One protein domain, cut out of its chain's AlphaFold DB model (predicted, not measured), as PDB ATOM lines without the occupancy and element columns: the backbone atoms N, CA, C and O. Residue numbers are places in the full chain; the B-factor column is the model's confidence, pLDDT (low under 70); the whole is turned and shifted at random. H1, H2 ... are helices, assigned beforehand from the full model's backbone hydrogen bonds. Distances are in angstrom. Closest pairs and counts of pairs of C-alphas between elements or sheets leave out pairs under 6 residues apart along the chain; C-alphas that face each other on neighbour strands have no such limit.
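Overview. This is residues 57 to 155 of the 170 residues of the protein "CDAN1-interacting nuclease 1" of Photinus pyralis (UniProt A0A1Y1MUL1). What is the shape? H3 forms the core of a compact, rounded body, with H1, H2, H4 and H5 packed round it, mostly crossed. What is it built of? The class is all helix: 99 residues with five named helices, H1 to H5 in chain order. How large? The radius of gyration of the C-alphas is 12.7 A, the spans 36 by 29 by 26 A.

Arrangement. Where is H1? H1, residues 59 to 74, touches the hub H3, residues 93 to 105, with residues 62 to 69 alone, about perpendicular at 88 degrees; the closest C-alphas, Tyr 66 and Ile 100, are 5.2 A apart. What else touches H3? H2, residues 81 to 89, touches it with closest C-alphas Ser 86 and Pro 93, 5.1 A apart. H4, residues 112 to 127, does so with Val 122 to Leu 101, 6.3 A, and H5, residues 135 to 147, with Cys 144 to Pro 93, 4.9 A. Are the backbones bonded? In H1 to H5 every O i to N i+4 pair is within hydrogen-bond range.

Along the chain. Where does H1 begin? C-alpha 59 is at (26.528, 17.436, 22.463); H1 measures 22.2 A, H4 23.1 A. Where does H5 end? C-alpha 147 is at (11.197, -2.565, 25.218).

Size, cuts and confidence. How far apart? The farthest C-alphas, Pro 78 and Pro 112, are 36.6 A apart. Any doubt? The printed part has no cut; residues 107 to 114 are under pLDDT 70.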
ATOM      1  N   LYS A  57      24.458  13.484  29.021       79.88
ATOM      2  CA  LYS A  57      23.910  14.354  27.972       79.88
ATOM      3  C   LYS A  57      24.918  15.434  27.586       79.88
ATOM      4  O   LYS A  57      24.857  16.550  28.094       79.88
ATOM      5  N   THR A  58      25.840  15.100  26.696       83.44
ATOM      6  CA  THR A  58      26.719  16.073  26.031       83.44
ATOM      7  C   THR A  58      26.366  16.154  24.552       83.44
ATOM      8  O   THR A  58      25.813  15.205  23.991       83.44
ATOM      9  N   SER A  59      26.706  17.273  23.910       83.50
ATOM     10  CA  SER A  59      26.528  17.436  22.463       83.50
ATOM     11  C   SER A  59      27.224  16.322  21.679       83.50
ATOM     12  O   SER A  59      26.641  15.793  20.740       83.50
ATOM     13  N   ASP A  60      28.417  15.901  22.110       86.44
ATOM     14  CA  ASP A  60      29.169  14.813  21.473       86.44
ATOM     15  C   ASP A  60      28.443  13.472  21.572       86.44
ATOM     16  O   ASP A  60      28.297  12.777  20.569       86.44
ATOM     17  N   THR A  61      27.917  13.126  22.751       88.00
ATOM     18  CA  THR A  61      27.147  11.890  22.937       88.00
ATOM     19  C   THR A  61      25.869  11.910  22.098       88.00
ATOM     20  O   THR A  61      25.546  10.922  21.440       88.00
ATOM     21  N   ILE A  62      25.154  13.039  22.083       90.06
ATOM     22  CA  ILE A  62      23.937  13.224  21.280       90.06
ATOM     23  C   ILE A  62      24.245  13.048  19.786       90.06
ATOM     24  O   ILE A  62      23.580  12.262  19.109       90.06
ATOM     25  N   ASN A  63      25.276  13.734  19.286       91.38
ATOM     26  CA  ASN A  63      25.711  13.636  17.894       91.38
ATOM     27  C   ASN A  63      26.171  12.212  17.548       91.38
ATOM     28  O   ASN A  63      25.834  11.711  16.482       91.38
ATOM     29  N   GLY A  64      26.890  11.539  18.451       93.25
ATOM     30  CA  GLY A  64      27.364  10.169  18.255       93.25
ATOM     31  C   GLY A  64      26.223   9.173  18.039       93.25
ATOM     32  O   GLY A  64      26.222   8.455  17.041       93.25
ATOM     33  N   TYR A  65      25.218   9.164  18.923       94.94
ATOM     34  CA  TYR A  65      24.053   8.281  18.756       94.94
ATOM     35  C   TYR A  65      23.236   8.614  17.514       94.94
ATOM     36  O   TYR A  65      22.753   7.704  16.842       94.94
ATOM     37  N   TYR A  66      23.090   9.901  17.201       95.25
ATOM     38  CA  TYR A  66      22.392  10.319  15.994       95.25
ATOM     39  C   TYR A  66      23.114   9.854  14.726       95.25
ATOM     40  O   TYR A  66      22.481   9.296  13.836       95.25
ATOM     41  N   ASN A  67      24.437  10.012  14.663       95.69
ATOM     42  CA  ASN A  67      25.237   9.578  13.521       95.69
ATOM     43  C   ASN A  67      25.189   8.057  13.345       95.69
ATOM     44  O   ASN A  67      25.000   7.593  12.227       95.69
ATOM     45  N   LEU A  68      25.292   7.285  14.433       96.19
ATOM     46  CA  LEU A  68      25.127   5.828  14.383       96.19
ATOM     47  C   LEU A  68      23.733   5.433  13.887       96.19
ATOM     48  O   LEU A  68      23.603   4.528  13.071       96.19
ATOM     49  N   TYR A  69      22.689   6.120  14.349       96.88
ATOM     50  CA  TYR A  69      21.327   5.888  13.878       96.88
ATOM     51  C   TYR A  69      21.184   6.152  12.371       96.88
ATOM     52  O   TYR A  69      20.660   5.303  11.653       96.88
ATOM     53  N   GLN A  70      21.695   7.288  11.888       96.19
ATOM     54  CA  GLN A  70      21.693   7.636  10.463       96.19
ATOM     55  C   GLN A  70      22.495   6.629   9.629       96.19
ATOM     56  O   GLN A  70      22.050   6.216   8.563       96.19
ATOM     57  N   ASP A  71      23.643   6.180  10.134       96.75
ATOM     58  CA  ASP A  71      24.458   5.157   9.484       96.75
ATOM     59  C   ASP A  71      23.684   3.840   9.310       96.75
ATOM     60  O   ASP A  71      23.582   3.331   8.194       96.75
ATOM     61  N   ARG A  72      23.037   3.328  10.366       95.00
ATOM     62  CA  ARG A  72      22.207   2.111  10.269       95.00
ATOM     63  C   ARG A  72      21.006   2.285   9.332       95.00
ATOM     64  O   ARG A  72      20.641   1.350   8.623       95.00
ATOM     65  N   LEU A  73      20.405   3.477   9.281       93.50
ATOM     66  CA  LEU A  73      19.344   3.779   8.313       93.50
ATOM     67  C   LEU A  73      19.852   3.722   6.867       93.50
ATOM     68  O   LEU A  73      19.186   3.131   6.018       93.50
ATOM     69  N   ASN A  74      21.033   4.281   6.594       94.06
ATOM     70  CA  ASN A  74      21.645   4.257   5.262       94.06
ATOM     71  C   ASN A  74      21.978   2.829   4.804       94.06
ATOM     72  O   ASN A  74      21.875   2.522   3.618       94.06
ATOM     73  N   HIS A  75      22.307   1.942   5.745       93.94
ATOM     74  CA  HIS A  75      22.507   0.513   5.491       93.94
ATOM     75  C   HIS A  75      21.200  -0.290   5.359       93.94
ATOM     76  O   HIS A  75      21.246  -1.498   5.136       93.94
ATOM     77  N   CYS A  76      20.038   0.370   5.432       89.00
ATOM     78  CA  CYS A  76      18.719  -0.259   5.367       89.00
ATOM     79  C   CYS A  76      18.491  -1.316   6.467       89.00
ATOM     80  O   CYS A  76      17.804  -2.314   6.233       89.00
ATOM     81  N   ASP A  77      19.035  -1.089   7.670       90.88
ATOM     82  CA  ASP A  77      18.826  -1.983   8.811       90.88
ATOM     83  C   ASP A  77      17.319  -2.157   9.118       90.88
ATOM     84  O   ASP A  77      16.518  -1.202   9.040       90.88
ATOM     85  N   PRO A  78      16.893  -3.372   9.518       93.25
ATOM     86  CA  PRO A  78      15.508  -3.624   9.893       93.25
ATOM     87  C   PRO A  78      15.086  -2.756  11.093       93.25
ATOM     88  O   PRO A  78      15.930  -2.210  11.806       93.25
ATOM     89  N   PRO A  79      13.775  -2.589  11.337       93.69
ATOM     90  CA  PRO A  79      13.294  -1.847  12.496       93.69
ATOM     91  C   PRO A  79      13.850  -2.339  13.835       93.69
ATOM     92  O   PRO A  79      14.033  -3.538  14.040       93.69
ATOM     93  N   GLY A  80      14.049  -1.404  14.765       95.69
ATOM     94  CA  GLY A  80      14.624  -1.666  16.085       95.69
ATOM     95  C   GLY A  80      16.080  -1.220  16.221       95.69
ATOM     96  O   GLY A  80      16.758  -1.647  17.159       95.69
ATOM     97  N   ILE A  81      16.551  -0.341  15.332       97.50
ATOM     98  CA  ILE A  81      17.892   0.253  15.369       97.50
ATOM     99  C   ILE A  81      18.158   0.891  16.735       97.50
ATOM    100  O   ILE A  81      19.186   0.613  17.354       97.50
ATOM    101  N   ILE A  82      17.235   1.708  17.255       97.31
ATOM    102  CA  ILE A  82      17.473   2.419  18.525       97.31
ATOM    103  C   ILE A  82      17.558   1.424  19.693       97.31
ATOM    104  O   ILE A  82      18.391   1.572  20.590       97.31
ATOM    105  N   VAL A  83      16.744   0.363  19.664       96.31
ATOM    106  CA  VAL A  83      16.798  -0.720  20.658       96.31
ATOM    107  C   VAL A  83      18.130  -1.466  20.574       96.31
ATOM    108  O   VAL A  83      18.728  -1.764  21.609       96.31
ATOM    109  N   GLN A  84      18.643  -1.732  19.374       95.00
ATOM    110  CA  GLN A  84      19.951  -2.357  19.205       95.00
ATOM    111  C   GLN A  84      21.084  -1.470  19.740       95.00
ATOM    112  O   GLN A  84      21.876  -1.941  20.556       95.00
ATOM    113  N   LEU A  85      21.105  -0.183  19.381       94.56
ATOM    114  CA  LEU A  85      22.089   0.774  19.898       94.56
ATOM    115  C   LEU A  85      22.064   0.836  21.430       94.56
ATOM    116  O   LEU A  85      23.110   0.891  22.071       94.56
ATOM    117  N   SER A  86      20.873   0.766  22.031       93.31
ATOM    118  CA  SER A  86      20.705   0.741  23.487       93.31
ATOM    119  C   SER A  86      21.351  -0.487  24.148       93.31
ATOM    120  O   SER A  86      21.970  -0.384  25.210       93.31
ATOM    121  N   ARG A  87      21.273  -1.654  23.492       91.50
ATOM    122  CA  ARG A  87      21.905  -2.895  23.963       91.50
ATOM    123  C   ARG A  87      23.424  -2.817  23.865       91.50
ATOM    124  O   ARG A  87      24.101  -3.221  24.806       91.50
ATOM    125  N   GLU A  88      23.931  -2.283  22.757       90.44
ATOM    126  CA  GLU A  88      25.365  -2.109  22.498       90.44
ATOM    127  C   GLU A  88      26.002  -1.113  23.484       90.44
ATOM    128  O   GLU A  88      27.100  -1.355  23.982       90.44
ATOM    129  N   SER A  89      25.301  -0.029  23.831       87.06
ATOM    130  CA  SER A  89      25.821   1.002  24.738       87.06
ATOM    131  C   SER A  89      25.494   0.801  26.219       87.06
ATOM    132  O   SER A  89      26.020   1.512  27.081       87.06
ATOM    133  N   GLY A  90      24.615  -0.147  26.545       85.94
ATOM    134  CA  GLY A  90      24.164  -0.383  27.916       85.94
ATOM    135  C   GLY A  90      23.364   0.783  28.508       85.94
ATOM    136  O   GLY A  90      23.353   0.945  29.732       85.94
ATOM    137  N   ILE A  91      22.724   1.591  27.659       90.25
ATOM    138  CA  ILE A  91      21.781   2.654  28.030       90.25
ATOM    139  C   ILE A  91      20.358   2.167  27.739       90.25
ATOM    140  O   ILE A  91      20.132   1.433  26.788       90.25
ATOM    141  N   CYS A  92      19.374   2.567  28.543       91.94
ATOM    142  CA  CYS A  92      17.984   2.172  28.317       91.94
ATOM    143  C   CYS A  92      17.432   2.706  26.970       91.94
ATOM    144  O   CYS A  92      17.729   3.853  26.612       91.94
ATOM    145  N   PRO A  93      16.593   1.934  26.244       95.50
ATOM    146  CA  PRO A  93      16.091   2.320  24.922       95.50
ATOM    147  C   PRO A  93      15.458   3.714  24.876       95.50
ATOM    148  O   PRO A  93      15.779   4.509  23.992       95.50
ATOM    149  N   CYS A  94      14.613   4.060  25.855       95.31
ATOM    150  CA  CYS A  94      13.946   5.364  25.875       95.31
ATOM    151  C   CYS A  94      14.918   6.526  26.102       95.31
ATOM    152  O   CYS A  94      14.625   7.655  25.713       95.31
ATOM    153  N   LEU A  95      16.068   6.288  26.737       93.81
ATOM    154  CA  LEU A  95      17.085   7.320  26.922       93.81
ATOM    155  C   LEU A  95      17.865   7.573  25.629       93.81
ATOM    156  O   LEU A  95      18.114   8.736  25.317       93.81
ATOM    157  N   VAL A  96      18.178   6.528  24.854       95.12
ATOM    158  CA  VAL A  96      18.797   6.676  23.523       95.12
ATOM    159  C   VAL A  96      17.833   7.368  22.557       95.12
ATOM    160  O   VAL A  96      18.221   8.337  21.906       95.12
ATOM    161  N   ALA A  97      16.557   6.962  22.541       96.69
ATOM    162  CA  ALA A  97      15.522   7.614  21.736       96.69
ATOM    163  C   ALA A  97      15.417   9.117  22.043       96.69
ATOM    164  O   ALA A  97      15.393   9.935  21.128       96.69
ATOM    165  N   LYS A  98      15.455   9.503  23.328       94.44
ATOM    166  CA  LYS A  98      15.470  10.918  23.734       94.44
ATOM    167  C   LYS A  98      16.673  11.680  23.168       94.44
ATOM    168  O   LYS A  98      16.487  12.820  22.763       94.44
ATOM    169  N   LEU A  99      17.872  11.090  23.128       93.75
ATOM    170  CA  LEU A  99      19.059  11.745  22.547       93.75
ATOM    171  C   LEU A  99      18.900  11.948  21.033       93.75
ATOM    172  O   LEU A  99      19.179  13.031  20.526       93.75
ATOM    173  N   ILE A 100      18.395  10.933  20.326       95.19
ATOM    174  CA  ILE A 100      18.162  11.002  18.876       95.19
ATOM    175  C   ILE A 100      17.085  12.044  18.553       95.19
ATOM    176  O   ILE A 100      17.315  12.897  17.703       95.19
ATOM    177  N   LEU A 101      15.958  12.046  19.274       94.31
ATOM    178  CA  LEU A 101      14.893  13.045  19.113       94.31
ATOM    179  C   LEU A 101      15.384  14.464  19.423       94.31
ATOM    180  O   LEU A 101      15.026  15.404  18.717       94.31
ATOM    181  N   GLN A 102      16.219  14.627  20.455       91.88
ATOM    182  CA  GLN A 102      16.838  15.914  20.775       91.88
ATOM    183  C   GLN A 102      17.685  16.432  19.617       91.88
ATOM    184  O   GLN A 102      17.602  17.614  19.311       91.88
ATOM    185  N   LYS A 103      18.472  15.573  18.961       91.81
ATOM    186  CA  LYS A 103      19.250  15.988  17.791       91.81
ATOM    187  C   LYS A 103      18.362  16.275  16.583       91.81
ATOM    188  O   LYS A 103      18.551  17.302  15.946       91.81
ATOM    189  N   PHE A 104      17.403  15.394  16.302       91.69
ATOM    190  CA  PHE A 104      16.538  15.463  15.120       91.69
ATOM    191  C   PHE A 104      15.673  16.733  15.094       91.69
ATOM    192  O   PHE A 104      15.479  17.319  14.037       91.69
ATOM    193  N   TYR A 105      15.168  17.179  16.251       88.88
ATOM    194  CA  TYR A 105      14.296  18.361  16.361       88.88
ATOM    195  C   TYR A 105      14.979  19.594  16.973       88.88
ATOM    196  O   TYR A 105      14.322  20.610  17.188       88.88
ATOM    197  N   GLY A 106      16.262  19.495  17.325       80.31
ATOM    198  CA  GLY A 106      16.968  20.487  18.139       80.31
ATOM    199  C   GLY A 106      17.943  21.385  17.391       80.31
ATOM    200  O   GLY A 106      18.825  21.953  18.038       80.31
ATOM    201  N   GLU A 107      17.836  21.509  16.068       58.69
ATOM    202  CA  GLU A 107      18.649  22.477  15.325       58.69
ATOM    203  C   GLU A 107      18.327  23.898  15.849       58.69
ATOM    204  O   GLU A 107      17.186  24.344  15.801       58.69
ATOM    205  N   ASP A 108      19.334  24.552  16.449       53.66
ATOM    206  CA  ASP A 108      19.321  25.874  17.116       53.66
ATOM    207  C   ASP A 108      18.788  26.002  18.564       53.66
ATOM    208  O   ASP A 108      18.177  27.003  18.952       53.66
ATOM    209  N   SER A 109      19.126  25.068  19.461       55.72
ATOM    210  CA  SER A 109      18.949  25.274  20.915       55.72
ATOM    211  C   SER A 109      20.116  26.035  21.583       55.72
ATOM    212  O   SER A 109      20.684  25.566  22.571       55.72
ATOM    213  N   SER A 110      20.512  27.197  21.055       57.44
ATOM    214  CA  SER A 110      21.606  28.021  21.615       57.44
ATOM    215  C   SER A 110      21.199  28.848  22.846       57.44
ATOM    216  O   SER A 110      22.063  29.350  23.562       57.44
ATOM    217  N   THR A 111      19.896  28.955  23.135       59.38
ATOM    218  CA  THR A 111      19.366  29.681  24.299       59.38
ATOM    219  C   THR A 111      18.711  28.737  25.323       59.38
ATOM    220  O   THR A 111      18.122  27.721  24.935       59.38
ATOM    221  N   PRO A 112      18.760  29.055  26.635       64.25
ATOM    222  CA  PRO A 112      18.155  28.231  27.689       64.25
ATOM    223  C   PRO A 112      16.654  27.962  27.486       64.25
ATOM    224  O   PRO A 112      16.180  26.853  27.742       64.25
ATOM    225  N   ASP A 113      15.918  28.944  26.960       68.31
ATOM    226  CA  ASP A 113      14.478  28.835  26.702       68.31
ATOM    227  C   ASP A 113      14.165  27.832  25.582       68.31
ATOM    228  O   ASP A 113      13.190  27.076  25.668       68.31
ATOM    229  N   SER A 114      15.011  27.770  24.549       68.94
ATOM    230  CA  SER A 114      14.893  26.782  23.472       68.94
ATOM    231  C   SER A 114      15.166  25.360  23.969       68.94
ATOM    232  O   SER A 114      14.474  24.426  23.564       68.94
ATOM    233  N   VAL A 115      16.112  25.181  24.900       73.38
ATOM    234  CA  VAL A 115      16.416  23.868  25.503       73.38
ATOM    235  C   VAL A 115      15.233  23.345  26.326       73.38
ATOM    236  O   VAL A 115      14.875  22.166  26.224       73.38
ATOM    237  N   GLY A 116      14.585  24.215  27.109       75.81
ATOM    238  CA  GLY A 116      13.385  23.861  27.875       75.81
ATOM    239  C   GLY A 116      12.222  23.427  26.978       75.81
ATOM    240  O   GLY A 116      11.609  22.379  27.212       75.81
ATOM    241  N   LYS A 117      11.964  24.184  25.904       80.44
ATOM    242  CA  LYS A 117      10.929  23.858  24.909       80.44
ATOM    243  C   LYS A 117      11.217  22.542  24.187       80.44
ATOM    244  O   LYS A 117      10.330  21.695  24.113       80.44
ATOM    245  N   LEU A 118      12.457  22.325  23.742       84.50
ATOM    246  CA  LEU A 118      12.869  21.083  23.083       84.50
ATOM    247  C   LEU A 118      12.673  19.867  23.998       84.50
ATOM    248  O   LEU A 118      12.115  18.857  23.580       84.50
ATOM    249  N   SER A 119      13.066  19.972  25.270       84.81
ATOM    250  CA  SER A 119      12.849  18.903  26.255       84.81
ATOM    251  C   SER A 119      11.364  18.562  26.429       84.81
ATOM    252  O   SER A 119      11.009  17.388  26.542       84.81
ATOM    253  N   SER A 120      10.488  19.571  26.413       88.94
ATOM    254  CA  SER A 120       9.034  19.386  26.490       88.94
ATOM    255  C   SER A 120       8.463  18.690  25.247       88.94
ATOM    256  O   SER A 120       7.683  17.741  25.366       88.94
ATOM    257  N   ILE A 121       8.904  19.096  24.052       90.69
ATOM    258  CA  ILE A 121       8.502  18.470  22.782       90.69
ATOM    259  C   ILE A 121       8.940  17.005  22.752       90.69
ATOM    260  O   ILE A 121       8.122  16.122  22.507       90.69
ATOM    261  N   VAL A 122      10.200  16.725  23.098       93.12
ATOM    262  CA  VAL A 122      10.724  15.353  23.163       93.12
ATOM    263  C   VAL A 122       9.920  14.509  24.153       93.12
ATOM    264  O   VAL A 122       9.571  13.375  23.845       93.12
ATOM    265  N   GLN A 123       9.573  15.041  25.329       92.62
ATOM    266  CA  GLN A 123       8.708  14.323  26.275       92.62
ATOM    267  C   GLN A 123       7.312  14.048  25.709       92.62
ATOM    268  O   GLN A 123       6.760  12.978  25.959       92.62
ATOM    269  N   THR A 124       6.754  14.988  24.951       94.38
ATOM    270  CA  THR A 124       5.453  14.832  24.289       94.38
ATOM    271  C   THR A 124       5.506  13.710  23.256       94.38
ATOM    272  O   THR A 124       4.694  12.792  23.322       94.38
ATOM    273  N   TYR A 125       6.525  13.700  22.396       95.62
ATOM    274  CA  TYR A 125       6.751  12.638  21.411       95.62
ATOM    275  C   TYR A 125       7.017  11.271  22.035       95.62
ATOM    276  O   TYR A 125       6.569  10.258  21.513       95.62
ATOM    277  N   MET A 126       7.708  11.216  23.177       95.94
ATOM    278  CA  MET A 126       7.879   9.953  23.896       95.94
ATOM    279  C   MET A 126       6.540   9.411  24.422       95.94
ATOM    280  O   MET A 126       6.361   8.196  24.456       95.94
ATOM    281  N   ARG A 127       5.619  10.284  24.860       94.44
ATOM    282  CA  ARG A 127       4.293   9.890  25.380       94.44
ATOM    283  C   ARG A 127       3.328   9.478  24.274       94.44
ATOM    284  O   ARG A 127       2.557   8.547  24.485       94.44
ATOM    285  N   ASP A 128       3.371  10.166  23.140       95.12
ATOM    286  CA  ASP A 128       2.581   9.842  21.957       95.12
ATOM    287  C   ASP A 128       3.462   9.916  20.710       95.12
ATOM    288  O   ASP A 128       3.720  10.982  20.144       95.12
ATOM    289  N   THR A 129       3.936   8.746  20.289       96.25
ATOM    290  CA  THR A 129       4.859   8.611  19.163       96.25
ATOM    291  C   THR A 129       4.194   8.892  17.822       96.25
ATOM    292  O   THR A 129       4.904   9.119  16.849       96.25
ATOM    293  N   ASN A 130       2.856   8.924  17.746       95.75
ATOM    294  CA  ASN A 130       2.142   9.273  16.512       95.75
ATOM    295  C   ASN A 130       2.282  10.758  16.158       95.75
ATOM    296  O   ASN A 130       2.028  11.148  15.022       95.75
ATOM    297  N   LEU A 131       2.685  11.587  17.124       96.12
ATOM    298  CA  LEU A 131       2.952  13.006  16.906       96.12
ATOM    299  C   LEU A 131       4.301  13.256  16.212       96.12
ATOM    300  O   LEU A 131       4.569  14.390  15.824       96.12
ATOM    301  N   ILE A 132       5.147  12.228  16.063       96.56
ATOM    302  CA  ILE A 132       6.424  12.299  15.343       96.56
ATOM    303  C   ILE A 132       6.125  12.207  13.834       96.56
ATOM    304  O   ILE A 132       5.658  11.158  13.389       96.56
ATOM    305  N   PRO A 133       6.405  13.250  13.025       94.31
ATOM    306  CA  PRO A 133       6.066  13.234  11.600       94.31
ATOM    307  C   PRO A 133       6.876  12.234  10.770       94.31
ATOM    308  O   PRO A 133       6.367  11.711   9.782       94.31
ATOM    309  N   ASP A 134       8.130  11.973  11.151       95.12
ATOM    310  CA  ASP A 134       8.948  10.960  10.486       95.12
ATOM    311  C   ASP A 134       8.471   9.552  10.898       95.12
ATOM    312  O   ASP A 134       8.614   9.176  12.067       95.12
ATOM    313  N   PRO A 135       7.913   8.747   9.971       94.81
ATOM    314  CA  PRO A 135       7.285   7.474  10.318       94.81
ATOM    315  C   PRO A 135       8.299   6.436  10.808       94.81
ATOM    316  O   PRO A 135       7.961   5.575  11.626       94.81
ATOM    317  N   ARG A 136       9.550   6.506  10.334       95.12
ATOM    318  CA  ARG A 136      10.589   5.567  10.750       95.12
ATOM    319  C   ARG A 136      11.025   5.863  12.180       95.12
ATOM    320  O   ARG A 136      11.075   4.947  12.998       95.12
ATOM    321  N   LEU A 137      11.290   7.123  12.498       96.56
ATOM    322  CA  LEU A 137      11.640   7.587  13.834       96.56
ATOM    323  C   LEU A 137      10.477   7.404  14.813       96.56
ATOM    324  O   LEU A 137      10.713   7.030  15.964       96.56
ATOM    325  N   ALA A 138       9.234   7.602  14.364       97.44
ATOM    326  CA  ALA A 138       8.036   7.324  15.150       97.44
ATOM    327  C   ALA A 138       7.988   5.854  15.581       97.44
ATOM    328  O   ALA A 138       7.846   5.553  16.768       97.44
ATOM    329  N   TYR A 139       8.181   4.937  14.628       97.62
ATOM    330  CA  TYR A 139       8.160   3.504  14.897       97.62
ATOM    331  C   TYR A 139       9.336   3.049  15.773       97.62
ATOM    332  O   TYR A 139       9.142   2.303  16.731       97.62
ATOM    333  N   GLU A 140      10.548   3.540  15.512       98.00
ATOM    334  CA  GLU A 140      11.725   3.270  16.348       98.00
ATOM    335  C   GLU A 140      11.524   3.755  17.793       98.00
ATOM    336  O   GLU A 140      11.791   3.022  18.747       98.00
ATOM    337  N   THR A 141      10.974   4.962  17.963       97.50
ATOM    338  CA  THR A 141      10.649   5.518  19.284       97.50
ATOM    339  C   THR A 141       9.575   4.683  19.979       97.50
ATOM    340  O   THR A 141       9.716   4.370  21.163       97.50
ATOM    341  N   TYR A 142       8.537   4.262  19.250       97.38
ATOM    342  CA  TYR A 142       7.494   3.379  19.768       97.38
ATOM    343  C   TYR A 142       8.086   2.073  20.301       97.38
ATOM    344  O   TYR A 142       7.832   1.717  21.453       97.38
ATOM    345  N   LEU A 143       8.948   1.405  19.527       97.00
ATOM    346  CA  LEU A 143       9.629   0.191  19.978       97.00
ATOM    347  C   LEU A 143      10.397   0.444  21.282       97.00
ATOM    348  O   LEU A 143      10.272  -0.340  22.224       97.00
ATOM    349  N   CYS A 144      11.110   1.565  21.410       96.81
ATOM    350  CA  CYS A 144      11.783   1.905  22.665       96.81
ATOM    351  C   CYS A 144      10.823   1.981  23.860       96.81
ATOM    352  O   CYS A 144      11.173   1.480  24.930       96.81
ATOM    353  N   THR A 145       9.617   2.537  23.699       95.44
ATOM    354  CA  THR A 145       8.619   2.585  24.787       95.44
ATOM    355  C   THR A 145       8.118   1.201  25.209       95.44
ATOM    356  O   THR A 145       7.783   1.007  26.379       95.44
ATOM    357  N   ILE A 146       8.101   0.232  24.288       94.06
ATOM    358  CA  ILE A 146       7.680  -1.150  24.546       94.06
ATOM    359  C   ILE A 146       8.805  -1.967  25.194       94.06
ATOM    360  O   ILE A 146       8.558  -2.759  26.113       94.06
ATOM    361  N   TYR A 147      10.046  -1.790  24.740       93.62
ATOM    362  CA  TYR A 147      11.197  -2.565  25.218       93.62
ATOM    363  C   TYR A 147      11.795  -2.047  26.533       93.62
ATOM    364  O   TYR A 147      12.489  -2.802  27.213       93.62
ATOM    365  N   ASP A 148      11.498  -0.812  26.928       92.62
ATOM    366  CA  ASP A 148      11.995  -0.201  28.163       92.62
ATOM    367  C   ASP A 148      10.983  -0.352  29.318       92.62
ATOM    368  O   ASP A 148       9.930   0.280  29.337       92.62
ATOM    369  N   ASP A 149      11.283  -1.201  30.299       90.00
ATOM    370  CA  ASP A 149      10.472  -1.414  31.512       90.00
ATOM    371  C   ASP A 149      10.796  -0.468  32.672       90.00
ATOM    372  O   ASP A 149      10.176  -0.579  33.732       90.00
ATOM    373  N   LEU A 150      11.732   0.471  32.508       86.44
ATOM    374  CA  LEU A 150      12.184   1.323  33.612       86.44
ATOM    375  C   LEU A 150      11.964   2.817  33.357       86.44
ATOM    376  O   LEU A 150      11.555   3.528  34.282       86.44
ATOM    377  N   TYR A 151      12.216   3.276  32.130       86.94
ATOM    378  CA  TYR A 151      12.203   4.685  31.712       86.94
ATOM    379  C   TYR A 151      11.144   5.007  30.649       86.94
ATOM    380  O   TYR A 151      11.069   6.151  30.189       86.94
ATOM    381  N   SER A 152      10.334   4.022  30.251       91.56
ATOM    382  CA  SER A 152       9.204   4.243  29.347       91.56
ATOM    383  C   SER A 152       8.117   5.098  30.009       91.56
ATOM    384  O   SER A 152       7.810   4.891  31.187       91.56
ATOM    385  N   PRO A 153       7.457   6.001  29.259       89.62
ATOM    386  CA  PRO A 153       6.292   6.739  29.753       89.62
ATOM    387  C   PRO A 153       5.169   5.836  30.278       89.62
ATOM    388  O   PRO A 153       4.455   6.216  31.204       89.62
ATOM    389  N   LEU A 154       5.048   4.610  29.755       88.12
ATOM    390  CA  LEU A 154       4.085   3.618  30.244       88.12
ATOM    391  C   LEU A 154       4.327   3.273  31.720       88.12
ATOM    392  O   LEU A 154       3.390   3.168  32.508       88.12
ATOM    393  N   VAL A 155       5.595   3.147  32.108       86.50
ATOM    394  CA  VAL A 155       6.011   2.812  33.476       86.50
ATOM    395  C   VAL A 155       5.738   3.981  34.419       86.50
ATOM    396  O   VAL A 155       5.325   3.771  35.560       86.50
TER     397      VAL A 155